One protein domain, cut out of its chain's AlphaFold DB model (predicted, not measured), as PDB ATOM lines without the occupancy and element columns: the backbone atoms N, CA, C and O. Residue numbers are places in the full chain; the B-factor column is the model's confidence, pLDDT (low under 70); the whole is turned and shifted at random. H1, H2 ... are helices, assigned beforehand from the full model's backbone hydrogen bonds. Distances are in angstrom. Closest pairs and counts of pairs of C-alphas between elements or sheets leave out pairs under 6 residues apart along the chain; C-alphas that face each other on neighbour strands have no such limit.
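What this domain is: This is residues 40 to 155 of the 157 residues of an uncharacterized protein of Methanocaldococcus infernus (strain DSM 11812 / JCM 15783 / ME) (UniProt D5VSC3). Two long helices, H1 and H3, run side by side the same way, with the shorter H2 running against them near their first ends; H5 crosses H2 and the first part of H3 on the side away from H1. The small H4 sits near the later half of H3, among loops of low confidence. The printed part has 116 residues with five named helices, in the order H1, H2, H3, H4, H5, and no named strand; the class is all helix. The whole is compact, with a radius of gyration of the C-alphas of 14.8 A, and elongated, spanning 48 by 29 by 22 A.

How they stand to each other: H1, residues 44 to 60, H2, residues 69 to 78, and H3, residues 89 to 111, form an up-and-down bundle, each helix running against the one before it. H1 and H2 are a helical hairpin at a shallow tilt of 30 degrees; H1 touches H2 with residues 44 to 47 alone, and their closest C-alphas, of Leu 44 and Leu 76, are 6.5 A apart. H1 touches H3 at a shallow tilt of 27 degrees, the same way, closest at the C-alphas of Thr 48 and Ala 92, 4.9 A apart. H2 and H3, also a helical hairpin, only just touch, with 3 pairs of C-alphas within 8 A; the closest are those of Leu 76 and Glu 89, 6.7 A apart. H4, residues 122 to 127, is close to H3 but not clearly touching: the closest C-alphas, of Met 104 and Glu 124, are 7.9 A apart. H5, residues 140 to 154, touches H3 with residues 140 to 145 alone, opposite ways at a steep tilt of 51 degrees, and the closest C-alphas, of Ser 97 and Ile 141, are 5.6 A apart. With residues 148 to 152 alone H5 touches H2, the same way at a steep tilt of 56 degrees; the closest C-alphas, of Ala 77 and Val 148, are 5.2 A apart. The helix packing is part aligned, part crossed. H1 and H5 are apart, and so are H4 and H5. In H1, H2, H3, H4 and H5 every O i to N i+4 pair is within hydrogen-bond range.

Where its parts are: H1 begins at C-alpha 44, (78.988, -22.580, 81.234), and is 24.6 A long from first to last C-alpha. H2 is 14.1 A long. H3, the longest helix, measures 32.4 A and ends at C-alpha 111, (63.095, -52.490, 75.641). H4 has six residues. H5 is 21.3 A long and ends at C-alpha 154, (61.558, -16.234, 84.192).

The domain as a whole: The two C-alphas farthest apart, of Val 83 and Ile 114, are 48.7 A apart. The printed part has no cut. The link from H4 to H5, residues 128 to 139, is long; the links H1 to H2, H2 to H3 and H3 to H4 are short. The mean pLDDT of the printed part is 78.2, and residues 82 to 87 and 108 to 139 are under 70.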
ATOM      1  N   PRO A  40      77.449 -27.932  90.635       93.69
ATOM      2  CA  PRO A  40      78.836 -28.384  90.692       93.69
ATOM      3  C   PRO A  40      79.759 -27.612  89.734       93.69
ATOM      4  O   PRO A  40      80.974 -27.739  89.848       93.69
ATOM      5  N   TRP A  41      79.194 -26.831  88.806       94.19
ATOM      6  CA  TRP A  41      79.923 -26.025  87.827       94.19
ATOM      7  C   TRP A  41      79.739 -24.540  88.125       94.19
ATOM      8  O   TRP A  41      78.634 -24.101  88.449       94.19
ATOM      9  N   LYS A  42      80.813 -23.767  87.967       91.00
ATOM     10  CA  LYS A  42      80.846 -22.315  88.195       91.00
ATOM     11  C   LYS A  42      80.649 -21.496  86.924       91.00
ATOM     12  O   LYS A  42      80.281 -20.327  87.012       91.00
ATOM     13  N   SER A  43      80.874 -22.091  85.754       91.31
ATOM     14  CA  SER A  43      80.674 -21.435  84.458       91.31
ATOM     15  C   SER A  43      80.073 -22.380  83.423       91.31
ATOM     16  O   SER A  43      80.139 -23.609  83.551       91.31
ATOM     17  N   LEU A  44      79.508 -21.804  82.359       91.88
ATOM     18  CA  LEU A  44      78.988 -22.580  81.234       91.88
ATOM     19  C   LEU A  44      80.088 -23.429  80.574       91.88
ATOM     20  O   LEU A  44      79.826 -24.534  80.093       91.88
ATOM     21  N   ARG A  45      81.336 -22.951  80.593       91.44
ATOM     22  CA  ARG A  45      82.492 -23.692  80.084       91.44
ATOM     23  C   ARG A  45      82.741 -24.968  80.882       91.44
ATOM     24  O   ARG A  45      82.877 -26.026  80.272       91.44
ATOM     25  N   GLU A  46      82.771 -24.883  82.213       92.50
ATOM     26  CA  GLU A  46      82.937 -26.057  83.085       92.50
ATOM     27  C   GLU A  46      81.825 -27.085  82.849       92.50
ATOM     28  O   GLU A  46      82.102 -28.274  82.675       92.50
ATOM     29  N   LEU A  47      80.574 -26.625  82.750       94.50
ATOM     30  CA  LEU A  47      79.437 -27.483  82.419       94.50
ATOM     31  C   LEU A  47      79.601 -28.147  81.045       94.50
ATOM     32  O   LEU A  47      79.318 -29.331  80.881       94.50
ATOM     33  N   THR A  48      80.079 -27.415  80.043       93.44
ATOM     34  CA  THR A  48      80.240 -27.974  78.695       93.44
ATOM     35  C   THR A  48      81.357 -29.012  78.628       93.44
ATOM     36  O   THR A  48      81.197 -30.022  77.944       93.44
ATOM     37  N   ILE A  49      82.464 -28.801  79.351       93.25
ATOM     38  CA  ILE A  49      83.537 -29.800  79.492       93.25
ATOM     39  C   ILE A  49      82.974 -31.065  80.144       93.25
ATOM     40  O   ILE A  49      83.151 -32.157  79.609       93.25
ATOM     41  N   TYR A  50      82.214 -30.912  81.230       94.62
ATOM     42  CA  TYR A  50      81.537 -32.032  81.875       94.62
ATOM     43  C   TYR A  50      80.611 -32.788  80.907       94.62
ATOM     44  O   TYR A  50      80.661 -34.013  80.826       94.62
ATOM     45  N   LEU A  51      79.791 -32.080  80.124       94.88
ATOM     46  CA  LEU A  51      78.906 -32.705  79.135       94.88
ATOM     47  C   LEU A  51      79.683 -33.430  78.032       94.88
ATOM     48  O   LEU A  51      79.264 -34.502  77.596       94.88
ATOM     49  N   TYR A  52      80.816 -32.884  77.591       94.06
ATOM     50  CA  TYR A  52      81.698 -33.562  76.644       94.06
ATOM     51  C   TYR A  52      82.241 -34.878  77.217       94.06
ATOM     52  O   TYR A  52      82.202 -35.903  76.536       94.06
ATOM     53  N   GLU A  53      82.699 -34.873  78.471       93.88
ATOM     54  CA  GLU A  53      83.193 -36.071  79.155       93.88
ATOM     55  C   GLU A  53      82.091 -37.116  79.329       93.88
ATOM     56  O   GLU A  53      82.280 -38.269  78.941       93.88
ATOM     57  N   VAL A  54      80.907 -36.710  79.805       93.38
ATOM     58  CA  VAL A  54      79.740 -37.599  79.925       93.38
ATOM     59  C   VAL A  54      79.378 -38.203  78.574       93.38
ATOM     60  O   VAL A  54      79.139 -39.406  78.487       93.38
ATOM     61  N   LEU A  55      79.361 -37.403  77.506       92.69
ATOM     62  CA  LEU A  55      79.086 -37.888  76.157       92.69
ATOM     63  C   LEU A  55      80.146 -38.891  75.688       92.69
ATOM     64  O   LEU A  55      79.785 -39.921  75.116       92.69
ATOM     65  N   ARG A  56      81.434 -38.613  75.921       93.25
ATOM     66  CA  ARG A  56      82.533 -39.522  75.566       93.25
ATOM     67  C   ARG A  56      82.367 -40.862  76.276       93.25
ATOM     68  O   ARG A  56      82.309 -41.893  75.613       93.25
ATOM     69  N   THR A  57      82.182 -40.840  77.594       90.88
ATOM     70  CA  THR A  57      81.992 -42.051  78.400       90.88
ATOM     71  C   THR A  57      80.711 -42.796  78.019       90.88
ATOM     72  O   THR A  57      80.711 -44.019  77.923       90.88
ATOM     73  N   GLN A  58      79.614 -42.086  77.736       87.62
ATOM     74  CA  GLN A  58      78.347 -42.711  77.349       87.62
ATOM     75  C   GLN A  58      78.436 -43.442  76.001       87.62
ATOM     76  O   GLN A  58      77.719 -44.423  75.814       87.62
ATOM     77  N   ARG A  59      79.291 -42.990  75.072       86.69
ATOM     78  CA  ARG A  59      79.524 -43.659  73.777       86.69
ATOM     79  C   ARG A  59      80.302 -44.966  73.908       86.69
ATOM     80  O   ARG A  59      80.108 -45.863  73.094       86.69
ATOM     81  N   GLU A  60      81.172 -45.051  74.905       87.56
ATOM     82  CA  GLU A  60      81.996 -46.231  75.195       87.56
ATOM     83  C   GLU A  60      81.270 -47.233  76.114       87.56
ATOM     84  O   GLU A  60      81.640 -48.402  76.178       87.56
ATOM     85  N   SER A  61      80.215 -46.787  76.803       81.56
ATOM     86  CA  SER A  61      79.451 -47.577  77.771       81.56
ATOM     87  C   SER A  61      78.212 -48.243  77.160       81.56
ATOM     88  O   SER A  61      77.460 -47.638  76.396       81.56
ATOM     89  N   THR A  62      77.937 -49.480  77.578       74.94
ATOM     90  CA  THR A  62      76.662 -50.179  77.327       74.94
ATOM     91  C   THR A  62      75.585 -49.851  78.369       74.94
ATOM     92  O   THR A  62      74.423 -50.231  78.200       74.94
ATOM     93  N   GLU A  63      75.958 -49.135  79.431       76.69
ATOM     94  CA  GLU A  63      75.098 -48.711  80.535       76.69
ATOM     95  C   GLU A  63      74.944 -47.187  80.601       76.69
ATOM     96  O   GLU A  63      75.729 -46.425  80.025       76.69
ATOM     97  N   PHE A  64      73.940 -46.724  81.347       78.19
ATOM     98  CA  PHE A  64      73.739 -45.300  81.586       78.19
ATOM     99  C   PHE A  64      74.766 -44.716  82.539       78.19
ATOM    100  O   PHE A  64      74.866 -45.118  83.698       78.19
ATOM    101  N   ILE A  65      75.431 -43.663  82.074       82.88
ATOM    102  CA  ILE A  65      76.249 -42.811  82.928       82.88
ATOM    103  C   ILE A  65      75.323 -41.893  83.720       82.88
ATOM    104  O   ILE A  65      74.477 -41.201  83.156       82.88
ATOM    105  N   LYS A  66      75.436 -41.899  85.045       80.94
ATOM    106  CA  LYS A  66      74.600 -41.057  85.900       80.94
ATOM    107  C   LYS A  66      74.986 -39.587  85.717       80.94
ATOM    108  O   LYS A  66      76.132 -39.219  85.948       80.94
ATOM    109  N   PHE A  67      74.018 -38.751  85.360       84.50
ATOM    110  CA  PHE A  67      74.144 -37.297  85.435       84.50
ATOM    111  C   PHE A  67      72.792 -36.681  85.804       84.50
ATOM    112  O   PHE A  67      71.742 -37.286  85.580       84.50
ATOM    113  N   ASP A  68      72.822 -35.500  86.413       90.06
ATOM    114  CA  ASP A  68      71.625 -34.806  86.880       90.06
ATOM    115  C   ASP A  68      71.134 -33.827  85.805       90.06
ATOM    116  O   ASP A  68      71.677 -32.732  85.647       90.06
ATOM    117  N   ILE A  69      70.117 -34.243  85.043       91.00
ATOM    118  CA  ILE A  69      69.561 -33.435  83.951       91.00
ATOM    119  C   ILE A  69      68.977 -32.109  84.447       91.00
ATOM    120  O   ILE A  69      69.070 -31.115  83.736       91.00
ATOM    121  N   VAL A  70      68.430 -32.067  85.667       93.56
ATOM    122  CA  VAL A  70      67.853 -30.845  86.240       93.56
ATOM    123  C   VAL A  70      68.961 -29.829  86.478       93.56
ATOM    124  O   VAL A  70      68.883 -28.708  85.983       93.56
ATOM    125  N   LYS A  71      70.047 -30.242  87.140       95.19
ATOM    126  CA  LYS A  71      71.210 -29.368  87.349       95.19
ATOM    127  C   LYS A  71      71.836 -28.920  86.036       95.19
ATOM    128  O   LYS A  71      72.210 -27.758  85.920       95.19
ATOM    129  N   VAL A  72      71.937 -29.813  85.048       95.25
ATOM    130  CA  VAL A  72      72.444 -29.452  83.717       95.25
ATOM    131  C   VAL A  72      71.573 -28.373  83.076       95.25
ATOM    132  O   VAL A  72      72.112 -27.384  82.597       95.25
ATOM    133  N   LEU A  73      70.248 -28.526  83.083       94.75
ATOM    134  CA  LEU A  73      69.328 -27.558  82.478       94.75
ATOM    135  C   LEU A  73      69.351 -26.205  83.199       94.75
ATOM    136  O   LEU A  73      69.396 -25.166  82.544       94.75
ATOM    137  N   VAL A  74      69.383 -26.213  84.534       95.31
ATOM    138  CA  VAL A  74      69.553 -24.996  85.342       95.31
ATOM    139  C   VAL A  74      70.895 -24.330  85.031       95.31
ATOM    140  O   VAL A  74      70.948 -23.119  84.835       95.31
ATOM    141  N   GLY A  75      71.969 -25.114  84.925       94.75
ATOM    142  CA  GLY A  75      73.296 -24.615  84.584       94.75
ATOM    143  C   GLY A  75      73.370 -24.014  83.183       94.75
ATOM    144  O   GLY A  75      73.889 -22.917  83.029       94.75
ATOM    145  N   LEU A  76      72.789 -24.678  82.180       93.94
ATOM    146  CA  LEU A  76      72.684 -24.155  80.814       93.94
ATOM    147  C   LEU A  76      71.928 -22.825  80.765       93.94
ATOM    148  O   LEU A  76      72.271 -21.955  79.975       93.94
ATOM    149  N   ALA A  77      70.892 -22.675  81.592       93.44
ATOM    150  CA  ALA A  77      70.073 -21.473  81.597       93.44
ATOM    151  C   ALA A  77      70.708 -20.304  82.361       93.44
ATOM    152  O   ALA A  77      70.525 -19.159  81.952       93.44
ATOM    153  N   LEU A  78      71.392 -20.568  83.479       93.69
ATOM    154  CA  LEU A  78      71.734 -19.532  84.463       93.69
ATOM    155  C   LEU A  78      73.241 -19.318  84.677       93.69
ATOM    156  O   LEU A  78      73.616 -18.304  85.268       93.69
ATOM    157  N   LEU A  79      74.117 -20.225  84.224       92.12
ATOM    158  CA  LEU A  79      75.563 -19.995  84.297       92.12
ATOM    159  C   LEU A  79      75.992 -18.954  83.265       92.12
ATOM    160  O   LEU A  79      75.503 -18.916  82.139       92.12
ATOM    161  N   ARG A  80      76.950 -18.111  83.654       84.06
ATOM    162  CA  ARG A  80      77.502 -17.084  82.770       84.06
ATOM    163  C   ARG A  80      78.430 -17.708  81.727       84.06
ATOM    164  O   ARG A  80      79.133 -18.685  82.009       84.06
ATOM    165  N   GLU A  81      78.442 -17.112  80.539       79.19
ATOM    166  CA  GLU A  81      79.451 -17.396  79.520       79.19
ATOM    167  C   GLU A  81      80.807 -16.821  79.950       79.19
ATOM    168  O   GLU A  81      80.883 -15.722  80.508       79.19
ATOM    169  N   ASP A  82      81.889 -17.556  79.688       69.00
ATOM    170  CA  ASP A  82      83.240 -17.051  79.926       69.00
ATOM    171  C   ASP A  82      83.646 -16.079  78.805       69.00
ATOM    172  O   ASP A  82      83.529 -16.391  77.618       69.00
ATOM    173  N   VAL A  83      84.216 -14.932  79.187       61.94
ATOM    174  CA  VAL A  83      84.622 -13.815  78.302       61.94
ATOM    175  C   VAL A  83      85.620 -14.232  77.203       61.94
ATOM    176  O   VAL A  83      85.768 -13.545  76.197       61.94
ATOM    177  N   TYR A  84      86.288 -15.380  77.361       60.47
ATOM    178  CA  TYR A  84      87.364 -15.855  76.482       60.47
ATOM    179  C   TYR A  84      86.937 -16.901  75.433       60.47
ATOM    180  O   TYR A  84      87.793 -17.532  74.820       60.47
ATOM    181  N   GLY A  85      85.626 -17.066  75.218       58.91
ATOM    182  CA  GLY A  85      85.018 -17.450  73.936       58.91
ATOM    183  C   GLY A  85      85.666 -18.585  73.129       58.91
ATOM    184  O   GLY A  85      86.404 -18.336  72.182       58.91
ATOM    185  N   VAL A  86      85.267 -19.825  73.424       57.81
ATOM    186  CA  VAL A  86      85.247 -20.956  72.458       57.81
ATOM    187  C   VAL A  86      84.001 -21.819  72.686       57.81
ATOM    188  O   VAL A  86      83.478 -22.454  71.776       57.81
ATOM    189  N   THR A  87      83.503 -21.840  73.920       65.00
ATOM    190  CA  THR A  87      82.419 -22.710  74.353       65.00
ATOM    191  C   THR A  87      81.101 -21.951  74.417       65.00
ATOM    192  O   THR A  87      80.931 -21.090  75.273       65.00
ATOM    193  N   THR A  88      80.179 -22.281  73.514       80.81
ATOM    194  CA  THR A  88      78.851 -21.659  73.434       80.81
ATOM    195  C   THR A  88      77.789 -22.522  74.104       80.81
ATOM    196  O   THR A  88      77.901 -23.752  74.140       80.81
ATOM    197  N   GLU A  89      76.703 -21.891  74.549       87.44
ATOM    198  CA  GLU A  89      75.477 -22.588  74.958       87.44
ATOM    199  C   GLU A  89      75.004 -23.594  73.903       87.44
ATOM    200  O   GLU A  89      74.609 -24.712  74.228       87.44
ATOM    201  N   GLU A  90      75.119 -23.236  72.624       88.44
ATOM    202  CA  GLU A  90      74.778 -24.114  71.507       88.44
ATOM    203  C   GLU A  90      75.597 -25.413  71.514       88.44
ATOM    204  O   GLU A  90      75.061 -26.498  71.274       88.44
ATOM    205  N   THR A  91      76.888 -25.331  71.844       90.38
ATOM    206  CA  THR A  91      77.757 -26.511  71.955       90.38
ATOM    207  C   THR A  91      77.326 -27.400  73.117       90.38
ATOM    208  O   THR A  91      77.219 -28.620  72.966       90.38
ATOM    209  N   ALA A  92      77.020 -26.796  74.264       92.06
ATOM    210  CA  ALA A  92      76.562 -27.507  75.449       92.06
ATOM    211  C   ALA A  92      75.208 -28.207  75.205       92.06
ATOM    212  O   ALA A  92      75.055 -29.400  75.487       92.06
ATOM    213  N   LEU A  93      74.260 -27.509  74.572       91.62
ATOM    214  CA  LEU A  93      72.975 -28.058  74.130       91.62
ATOM    215  C   LEU A  93      73.151 -29.209  73.140       91.62
ATOM    216  O   LEU A  93      72.468 -30.229  73.247       91.62
ATOM    217  N   LYS A  94      74.092 -29.086  72.200       91.62
ATOM    218  CA  LYS A  94      74.412 -30.153  71.247       91.62
ATOM    219  C   LYS A  94      74.927 -31.404  71.958       91.62
ATOM    220  O   LYS A  94      74.504 -32.505  71.609       91.62
ATOM    221  N   TYR A  95      75.799 -31.265  72.959       92.69
ATOM    222  CA  TYR A  95      76.248 -32.414  73.751       92.69
ATOM    223  C   TYR A  95      75.106 -33.042  74.549       92.69
ATOM    224  O   TYR A  95      74.941 -34.259  74.485       92.69
ATOM    225  N   LEU A  96      74.264 -32.243  75.210       92.56
ATOM    226  CA  LEU A  96      73.100 -32.752  75.941       92.56
ATOM    227  C   LEU A  96      72.116 -33.499  75.023       92.56
ATOM    228  O   LEU A  96      71.703 -34.617  75.334       92.56
ATOM    229  N   SER A  97      71.788 -32.920  73.867       89.38
ATOM    230  CA  SER A  97      70.929 -33.531  72.845       89.38
ATOM    231  C   SER A  97      71.470 -34.887  72.379       89.38
ATOM    232  O   SER A  97      70.722 -35.871  72.293       89.38
ATOM    233  N   GLN A  98      72.784 -34.970  72.142       89.62
ATOM    234  CA  GLN A  98      73.447 -36.221  71.786       89.62
ATOM    235  C   GLN A  98      73.414 -37.231  72.932       89.62
ATOM    236  O   GLN A  98      73.091 -38.388  72.676       89.62
ATOM    237  N   ILE A  99      73.687 -36.822  74.176       90.25
ATOM    238  CA  ILE A  99      73.592 -37.700  75.353       90.25
ATOM    239  C   ILE A  99      72.185 -38.298  75.446       90.25
ATOM    240  O   ILE A  99      72.054 -39.517  75.523       90.25
ATOM    241  N   ILE A 100      71.136 -37.475  75.377       86.38
ATOM    242  CA  ILE A 100      69.742 -37.941  75.443       86.38
ATOM    243  C   ILE A 100      69.444 -38.924  74.305       86.38
ATOM    244  O   ILE A 100      68.908 -39.999  74.555       86.38
ATOM    245  N   THR A 101      69.863 -38.608  73.078       83.75
ATOM    246  CA  THR A 101      69.671 -39.492  71.915       83.75
ATOM    247  C   THR A 101      70.382 -40.838  72.107       83.75
ATOM    248  O   THR A 101      69.794 -41.892  71.869       83.75
ATOM    249  N   TYR A 102      71.626 -40.835  72.598       84.06
ATOM    250  CA  TYR A 102      72.354 -42.066  72.924       84.06
ATOM    251  C   TYR A 102      71.628 -42.883  73.987       84.06
ATOM    252  O   TYR A 102      71.468 -44.094  73.828       84.06
ATOM    253  N   ARG A 103      71.143 -42.229  75.044       80.94
ATOM    254  CA  ARG A 103      70.420 -42.913  76.116       80.94
ATOM    255  C   ARG A 103      69.130 -43.537  75.614       80.94
ATOM    256  O   ARG A 103      68.847 -44.684  75.930       80.94
ATOM    257  N   MET A 104      68.394 -42.829  74.769       77.88
ATOM    258  CA  MET A 104      67.181 -43.343  74.145       77.88
ATOM    259  C   MET A 104      67.456 -44.531  73.223       77.88
ATOM    260  O   MET A 104      66.724 -45.514  73.270       77.88
ATOM    261  N   ASN A 105      68.551 -44.507  72.463       76.88
ATOM    262  CA  ASN A 105      68.972 -45.659  71.662       76.88
ATOM    263  C   ASN A 105      69.318 -46.876  72.535       76.88
ATOM    264  O   ASN A 105      68.981 -48.007  72.182       76.88
ATOM    265  N   ILE A 106      69.969 -46.662  73.682       76.19
ATOM    266  CA  ILE A 106      70.236 -47.717  74.666       76.19
ATOM    267  C   ILE A 106      68.913 -48.241  75.248       76.19
ATOM    268  O   ILE A 106      68.684 -49.449  75.216       76.19
ATOM    269  N   LEU A 107      68.010 -47.361  75.701       73.56
ATOM    270  CA  LEU A 107      66.678 -47.732  76.198       73.56
ATOM    271  C   LEU A 107      65.906 -48.563  75.172       73.56
ATOM    272  O   LEU A 107      65.376 -49.611  75.525       73.56
ATOM    273  N   ALA A 108      65.880 -48.138  73.909       69.38
ATOM    274  CA  ALA A 108      65.198 -48.851  72.839       69.38
ATOM    275  C   ALA A 108      65.768 -50.267  72.652       69.38
ATOM    276  O   ALA A 108      65.003 -51.227  72.566       69.38
ATOM    277  N   ARG A 109      67.100 -50.434  72.673       66.31
ATOM    278  CA  ARG A 109      67.743 -51.762  72.628       66.31
ATOM    279  C   ARG A 109      67.329 -52.641  73.811       66.31
ATOM    280  O   ARG A 109      67.016 -53.809  73.615       66.31
ATOM    281  N   TYR A 110      67.290 -52.084  75.020       63.69
ATOM    282  CA  TYR A 110      66.895 -52.801  76.237       63.69
ATOM    283  C   TYR A 110      65.395 -53.132  76.297       63.69
ATOM    284  O   TYR A 110      65.021 -54.200  76.784       63.69
ATOM    285  N   TYR A 111      64.539 -52.268  75.749       55.34
ATOM    286  CA  TYR A 111      63.095 -52.490  75.641       55.34
ATOM    287  C   TYR A 111      62.775 -53.672  74.716       55.34
ATOM    288  O   TYR A 111      61.900 -54.477  75.022       55.34
ATOM    289  N   TYR A 112      63.556 -53.854  73.646       50.53
ATOM    290  CA  TYR A 112      63.506 -55.069  72.824       50.53
ATOM    291  C   TYR A 112      64.036 -56.326  73.546       50.53
ATOM    292  O   TYR A 112      63.715 -57.436  73.130       50.53
ATOM    293  N   LEU A 113      64.822 -56.178  74.622       49.28
ATOM    294  CA  LEU A 113      65.500 -57.273  75.335       49.28
ATOM    295  C   LEU A 113      64.861 -57.655  76.690       49.28
ATOM    296  O   LEU A 113      65.437 -58.472  77.407       49.28
ATOM    297  N   ILE A 114      63.692 -57.105  77.055       53.34
ATOM    298  CA  ILE A 114      62.985 -57.396  78.327       53.34
ATOM    299  C   ILE A 114      63.915 -57.223  79.552       53.34
ATOM    300  O   ILE A 114      63.907 -58.016  80.493       53.34
ATOM    301  N   LYS A 115      64.779 -56.201  79.559       56.34
ATOM    302  CA  LYS A 115      65.606 -55.866  80.733       56.34
ATOM    303  C   LYS A 115      65.623 -54.360  80.950       56.34
ATOM    304  O   LYS A 115      66.060 -53.620  80.080       56.34
ATOM    305  N   LYS A 116      65.158 -53.903  82.116       57.44
ATOM    306  CA  LYS A 116      65.220 -52.489  82.519       57.44
ATOM    307  C   LYS A 116      66.649 -52.152  82.985       57.44
ATOM    308  O   LYS A 116      67.188 -52.910  83.792       57.44
ATOM    309  N   PRO A 117      67.273 -51.054  82.522       62.03
ATOM    310  CA  PRO A 117      68.585 -50.637  83.017       62.03
ATOM    311  C   PRO A 117      68.535 -50.275  84.508       62.03
ATOM    312  O   PRO A 117      67.563 -49.686  84.972       62.03
ATOM    313  N   ILE A 118      69.588 -50.603  85.259       60.25
ATOM    314  CA  ILE A 118      69.610 -50.492  86.733       60.25
ATOM    315  C   ILE A 118      69.587 -49.022  87.213       60.25
ATOM    316  O   ILE A 118      69.113 -48.735  88.307       60.25
ATOM    317  N   ASN A 119      70.021 -48.076  86.370       60.34
ATOM    318  CA  ASN A 119      70.186 -46.654  86.706       60.34
ATOM    319  C   ASN A 119      69.227 -45.713  85.948       60.34
ATOM    320  O   ASN A 119      69.609 -44.596  85.597       60.34
ATOM    321  N   THR A 120      67.999 -46.150  85.655       57.91
ATOM    322  CA  THR A 120      66.996 -45.288  85.005       57.91
ATOM    323  C   THR A 120      66.561 -44.135  85.913       57.91
ATOM    324  O   THR A 120      66.121 -44.348  87.042       57.91
ATOM    325  N   SER A 121      66.641 -42.914  85.399       62.81
ATOM    326  CA  SER A 121      66.060 -41.699  85.971       62.81
ATOM    327  C   SER A 121      64.552 -41.604  85.702       62.81
ATOM    328  O   SER A 121      64.017 -42.269  84.815       62.81
ATOM    329  N   ILE A 122      63.861 -40.712  86.422       60.38
ATOM    330  CA  ILE A 122      62.430 -40.419  86.206       60.38
ATOM    331  C   ILE A 122      62.158 -40.000  84.751       60.38
ATOM    332  O   ILE A 122      61.151 -40.395  84.173       60.38
ATOM    333  N   PHE A 123      63.072 -39.244  84.135       60.62
ATOM    334  CA  PHE A 123      62.976 -38.855  82.727       60.62
ATOM    335  C   PHE A 123      62.965 -40.073  81.793       60.62
ATOM    336  O   PHE A 123      62.165 -40.143  80.863       60.62
ATOM    337  N   GLU A 124      63.800 -41.069  82.078       62.91
ATOM    338  CA  GLU A 124      63.879 -42.298  81.289       62.91
ATOM    339  C   GLU A 124      62.642 -43.171  81.482       62.91
ATOM    340  O   GLU A 124      62.124 -43.699  80.505       62.91
ATOM    341  N   ASP A 125      62.098 -43.238  82.697       59.78
ATOM    342  CA  ASP A 125      60.833 -43.927  82.974       59.78
ATOM    343  C   ASP A 125      59.630 -43.273  82.279       59.78
ATOM    344  O   ASP A 125      58.686 -43.964  81.888       59.78
ATOM    345  N   ILE A 126      59.657 -41.952  82.100       56.00
ATOM    346  CA  ILE A 126      58.626 -41.216  81.361       56.00
ATOM    347  C   ILE A 126      58.776 -41.454  79.852       56.00
ATOM    348  O   ILE A 126      57.783 -41.748  79.189       56.00
ATOM    349  N   ILE A 127      59.997 -41.404  79.312       56.47
ATOM    350  CA  ILE A 127      60.270 -41.665  77.887       56.47
ATOM    351  C   ILE A 127      59.947 -43.111  77.496       56.47
ATOM    352  O   ILE A 127      59.402 -43.351  76.418       56.47
ATOM    353  N   LEU A 128      60.233 -44.077  78.373       53.59
ATOM    354  CA  LEU A 128      59.961 -45.502  78.153       53.59
ATOM    355  C   LEU A 128      58.470 -45.835  77.982       53.59
ATOM    356  O   LEU A 128      58.152 -46.889  77.438       53.59
ATOM    357  N   LYS A 129      57.550 -44.969  78.426       51.41
ATOM    358  CA  LYS A 129      56.096 -45.185  78.298       51.41
ATOM    359  C   LYS A 129      55.523 -44.807  76.925       51.41
ATOM    360  O   LYS A 129      54.339 -45.041  76.696       51.41
ATOM    361  N   PHE A 130      56.321 -44.240  76.020       50.38
ATOM    362  CA  PHE A 130      55.865 -43.843  74.684       50.38
ATOM    363  C   PHE A 130      56.234 -44.878  73.606       50.38
ATOM    364  O   PHE A 130      57.266 -45.539  73.737       50.38
ATOM    365  N   PRO A 131      55.436 -45.021  72.523       42.25
ATOM    366  CA  PRO A 131      55.756 -45.916  71.414       42.25
ATOM    367  C   PRO A 131      57.083 -45.496  70.767       42.25
ATOM    368  O   PRO A 131      57.181 -44.456  70.115       42.25
ATOM    369  N   GLN A 132      58.123 -46.298  70.982       52.19
ATOM    370  CA  GLN A 132      59.468 -46.057  70.468       52.19
ATOM    371  C   GLN A 132      59.492 -46.404  68.968       52.19
ATOM    372  O   GLN A 132      59.713 -47.557  68.589       52.19
ATOM    373  N   ASN A 133      59.231 -45.429  68.092       45.16
ATOM    374  CA  ASN A 133      59.470 -45.603  66.656       45.16
ATOM    375  C   ASN A 133      60.973 -45.836  66.407       45.16
ATOM    376  O   ASN A 133      61.813 -45.172  67.006       45.16
ATOM    377  N   ARG A 134      61.305 -46.788  65.524       42.31
ATOM    378  CA  ARG A 134      62.665 -47.329  65.290       42.31
ATOM    379  C   ARG A 134      63.742 -46.307  64.889       42.31
ATOM    380  O   ARG A 134      64.918 -46.636  64.995       42.31
ATOM    381  N   ASP A 135      63.363 -45.102  64.477       43.03
ATOM    382  CA  ASP A 135      64.273 -44.020  64.093       43.03
ATOM    383  C   ASP A 135      64.096 -42.819  65.021       43.03
ATOM    384  O   ASP A 135      63.474 -41.814  64.673       43.03
ATOM    385  N   ILE A 136      64.654 -42.903  66.228       51.09
ATOM    386  CA  ILE A 136      64.633 -41.767  67.145       51.09
ATOM    387  C   ILE A 136      65.813 -40.844  66.859       51.09
ATOM    388  O   ILE A 136      66.729 -40.670  67.661       51.09
ATOM    389  N   ARG A 137      65.790 -40.198  65.691       47.28
ATOM    390  CA  ARG A 137      66.457 -38.900  65.557       47.28
ATOM    391  C   ARG A 137      65.597 -37.891  66.301       47.28
ATOM    392  O   ARG A 137      64.789 -37.189  65.705       47.28
ATOM    393  N   THR A 138      65.714 -37.875  67.624       54.00
ATOM    394  CA  THR A 138      65.032 -36.885  68.447       54.00
ATOM    395  C   THR A 138      65.471 -35.498  67.996       54.00
ATOM    396  O   THR A 138      66.610 -35.108  68.240       54.00
ATOM    397  N   SER A 139      64.567 -34.725  67.391       61.47
ATOM    398  CA  SER A 139      64.719 -33.268  67.233       61.47
ATOM    399  C   SER A 139      64.571 -32.553  68.584       61.47
ATOM    400  O   SER A 139      63.983 -31.487  68.676       61.47
ATOM    401  N   ASN A 140      65.127 -33.139  69.649       75.75
ATOM    402  CA  ASN A 140      65.007 -32.663  71.023       75.75
ATOM    403  C   ASN A 140      65.796 -31.374  71.271       75.75
ATOM    404  O   ASN A 140      65.622 -30.755  72.313       75.75
ATOM    405  N   ILE A 141      66.686 -30.981  70.354       84.50
ATOM    406  CA  ILE A 141      67.500 -29.778  70.513       84.50
ATOM    407  C   ILE A 141      66.630 -28.520  70.545       84.50
ATOM    408  O   ILE A 141      66.930 -27.615  71.316       84.50
ATOM    409  N   GLU A 142      65.549 -28.478  69.762       84.81
ATOM    410  CA  GLU A 142      64.647 -27.326  69.739       84.81
ATOM    411  C   GLU A 142      63.811 -27.266  71.018       84.81
ATOM    412  O   GLU A 142      63.741 -26.221  71.658       84.81
ATOM    413  N   ASP A 143      63.296 -28.406  71.480       84.50
ATOM    414  CA  ASP A 143      62.578 -28.480  72.755       84.50
ATOM    415  C   ASP A 143      63.477 -28.101  73.945       84.50
ATOM    416  O   ASP A 143      63.053 -27.392  74.859       84.50
ATOM    417  N   LEU A 144      64.750 -28.520  73.927       88.38
ATOM    418  CA  LEU A 144      65.741 -28.132  74.936       88.38
ATOM    419  C   LEU A 144      66.049 -26.631  74.884       88.38
ATOM    420  O   LEU A 144      66.139 -26.008  75.940       88.38
ATOM    421  N   LYS A 145      66.176 -26.039  73.688       90.12
ATOM    422  CA  LYS A 145      66.335 -24.584  73.522       90.12
ATOM    423  C   LYS A 145      65.133 -23.837  74.088       90.12
ATOM    424  O   LYS A 145      65.314 -22.913  74.876       90.12
ATOM    425  N   ILE A 146      63.917 -24.263  73.743       90.56
ATOM    426  CA  ILE A 146      62.673 -23.679  74.257       90.56
ATOM    427  C   ILE A 146      62.639 -23.767  75.785       90.56
ATOM    428  O   ILE A 146      62.323 -22.780  76.448       90.56
ATOM    429  N   LEU A 147      63.003 -24.919  76.352       90.75
ATOM    430  CA  LEU A 147      63.043 -25.133  77.795       90.75
ATOM    431  C   LEU A 147      64.059 -24.213  78.489       90.75
ATOM    432  O   LEU A 147      63.711 -23.539  79.459       90.75
ATOM    433  N   VAL A 148      65.291 -24.150  77.980       92.50
ATOM    434  CA  VAL A 148      66.356 -23.287  78.511       92.50
ATOM    435  C   VAL A 148      65.956 -21.813  78.421       92.50
ATOM    436  O   VAL A 148      66.058 -21.084  79.408       92.50
ATOM    437  N   GLU A 149      65.394 -21.377  77.293       92.62
ATOM    438  CA  GLU A 149      64.879 -20.015  77.137       92.62
ATOM    439  C   GLU A 149      63.697 -19.720  78.065       92.62
ATOM    440  O   GLU A 149      63.599 -18.617  78.604       92.62
ATOM    441  N   LYS A 150      62.810 -20.689  78.311       94.00
ATOM    442  CA  LYS A 150      61.702 -20.542  79.265       94.00
ATOM    443  C   LYS A 150      62.219 -20.337  80.692       94.00
ATOM    444  O   LYS A 150      61.660 -19.518  81.423       94.00
ATOM    445  N   ILE A 151      63.293 -21.029  81.085       93.25
ATOM    446  CA  ILE A 151      63.956 -20.820  82.382       93.25
ATOM    447  C   ILE A 151      64.581 -19.421  82.432       93.25
ATOM    448  O   ILE A 151      64.321 -18.683  83.377       93.25
ATOM    449  N   LYS A 152      65.326 -19.004  81.400       92.38
ATOM    450  CA  LYS A 152      65.932 -17.659  81.343       92.38
ATOM    451  C   LYS A 152      64.899 -16.542  81.422       92.38
ATOM    452  O   LYS A 152      65.072 -15.596  82.184       92.38
ATOM    453  N   LYS A 153      63.816 -16.642  80.644       92.06
ATOM    454  CA  LYS A 153      62.746 -15.633  80.587       92.06
ATOM    455  C   LYS A 153      62.068 -15.411  81.933       92.06
ATOM    456  O   LYS A 153      61.579 -14.317  82.165       92.06
ATOM    457  N   ARG A 154      62.070 -16.404  82.826       89.31
ATOM    458  CA  ARG A 154      61.558 -16.234  84.192       89.31
ATOM    459  C   ARG A 154      62.333 -15.177  84.987       89.31
ATOM    460  O   ARG A 154      61.753 -14.561  85.869       89.31
ATOM    461  N   PHE A 155      63.620 -15.008  84.692       85.19
ATOM    462  CA  PHE A 155      64.533 -14.147  85.443       85.19
ATOM    463  C   PHE A 155      65.057 -12.961  84.624       85.19
ATOM    464  O   PHE A 155      65.935 -12.242  85.097       85.19
TER     465      PHE A 155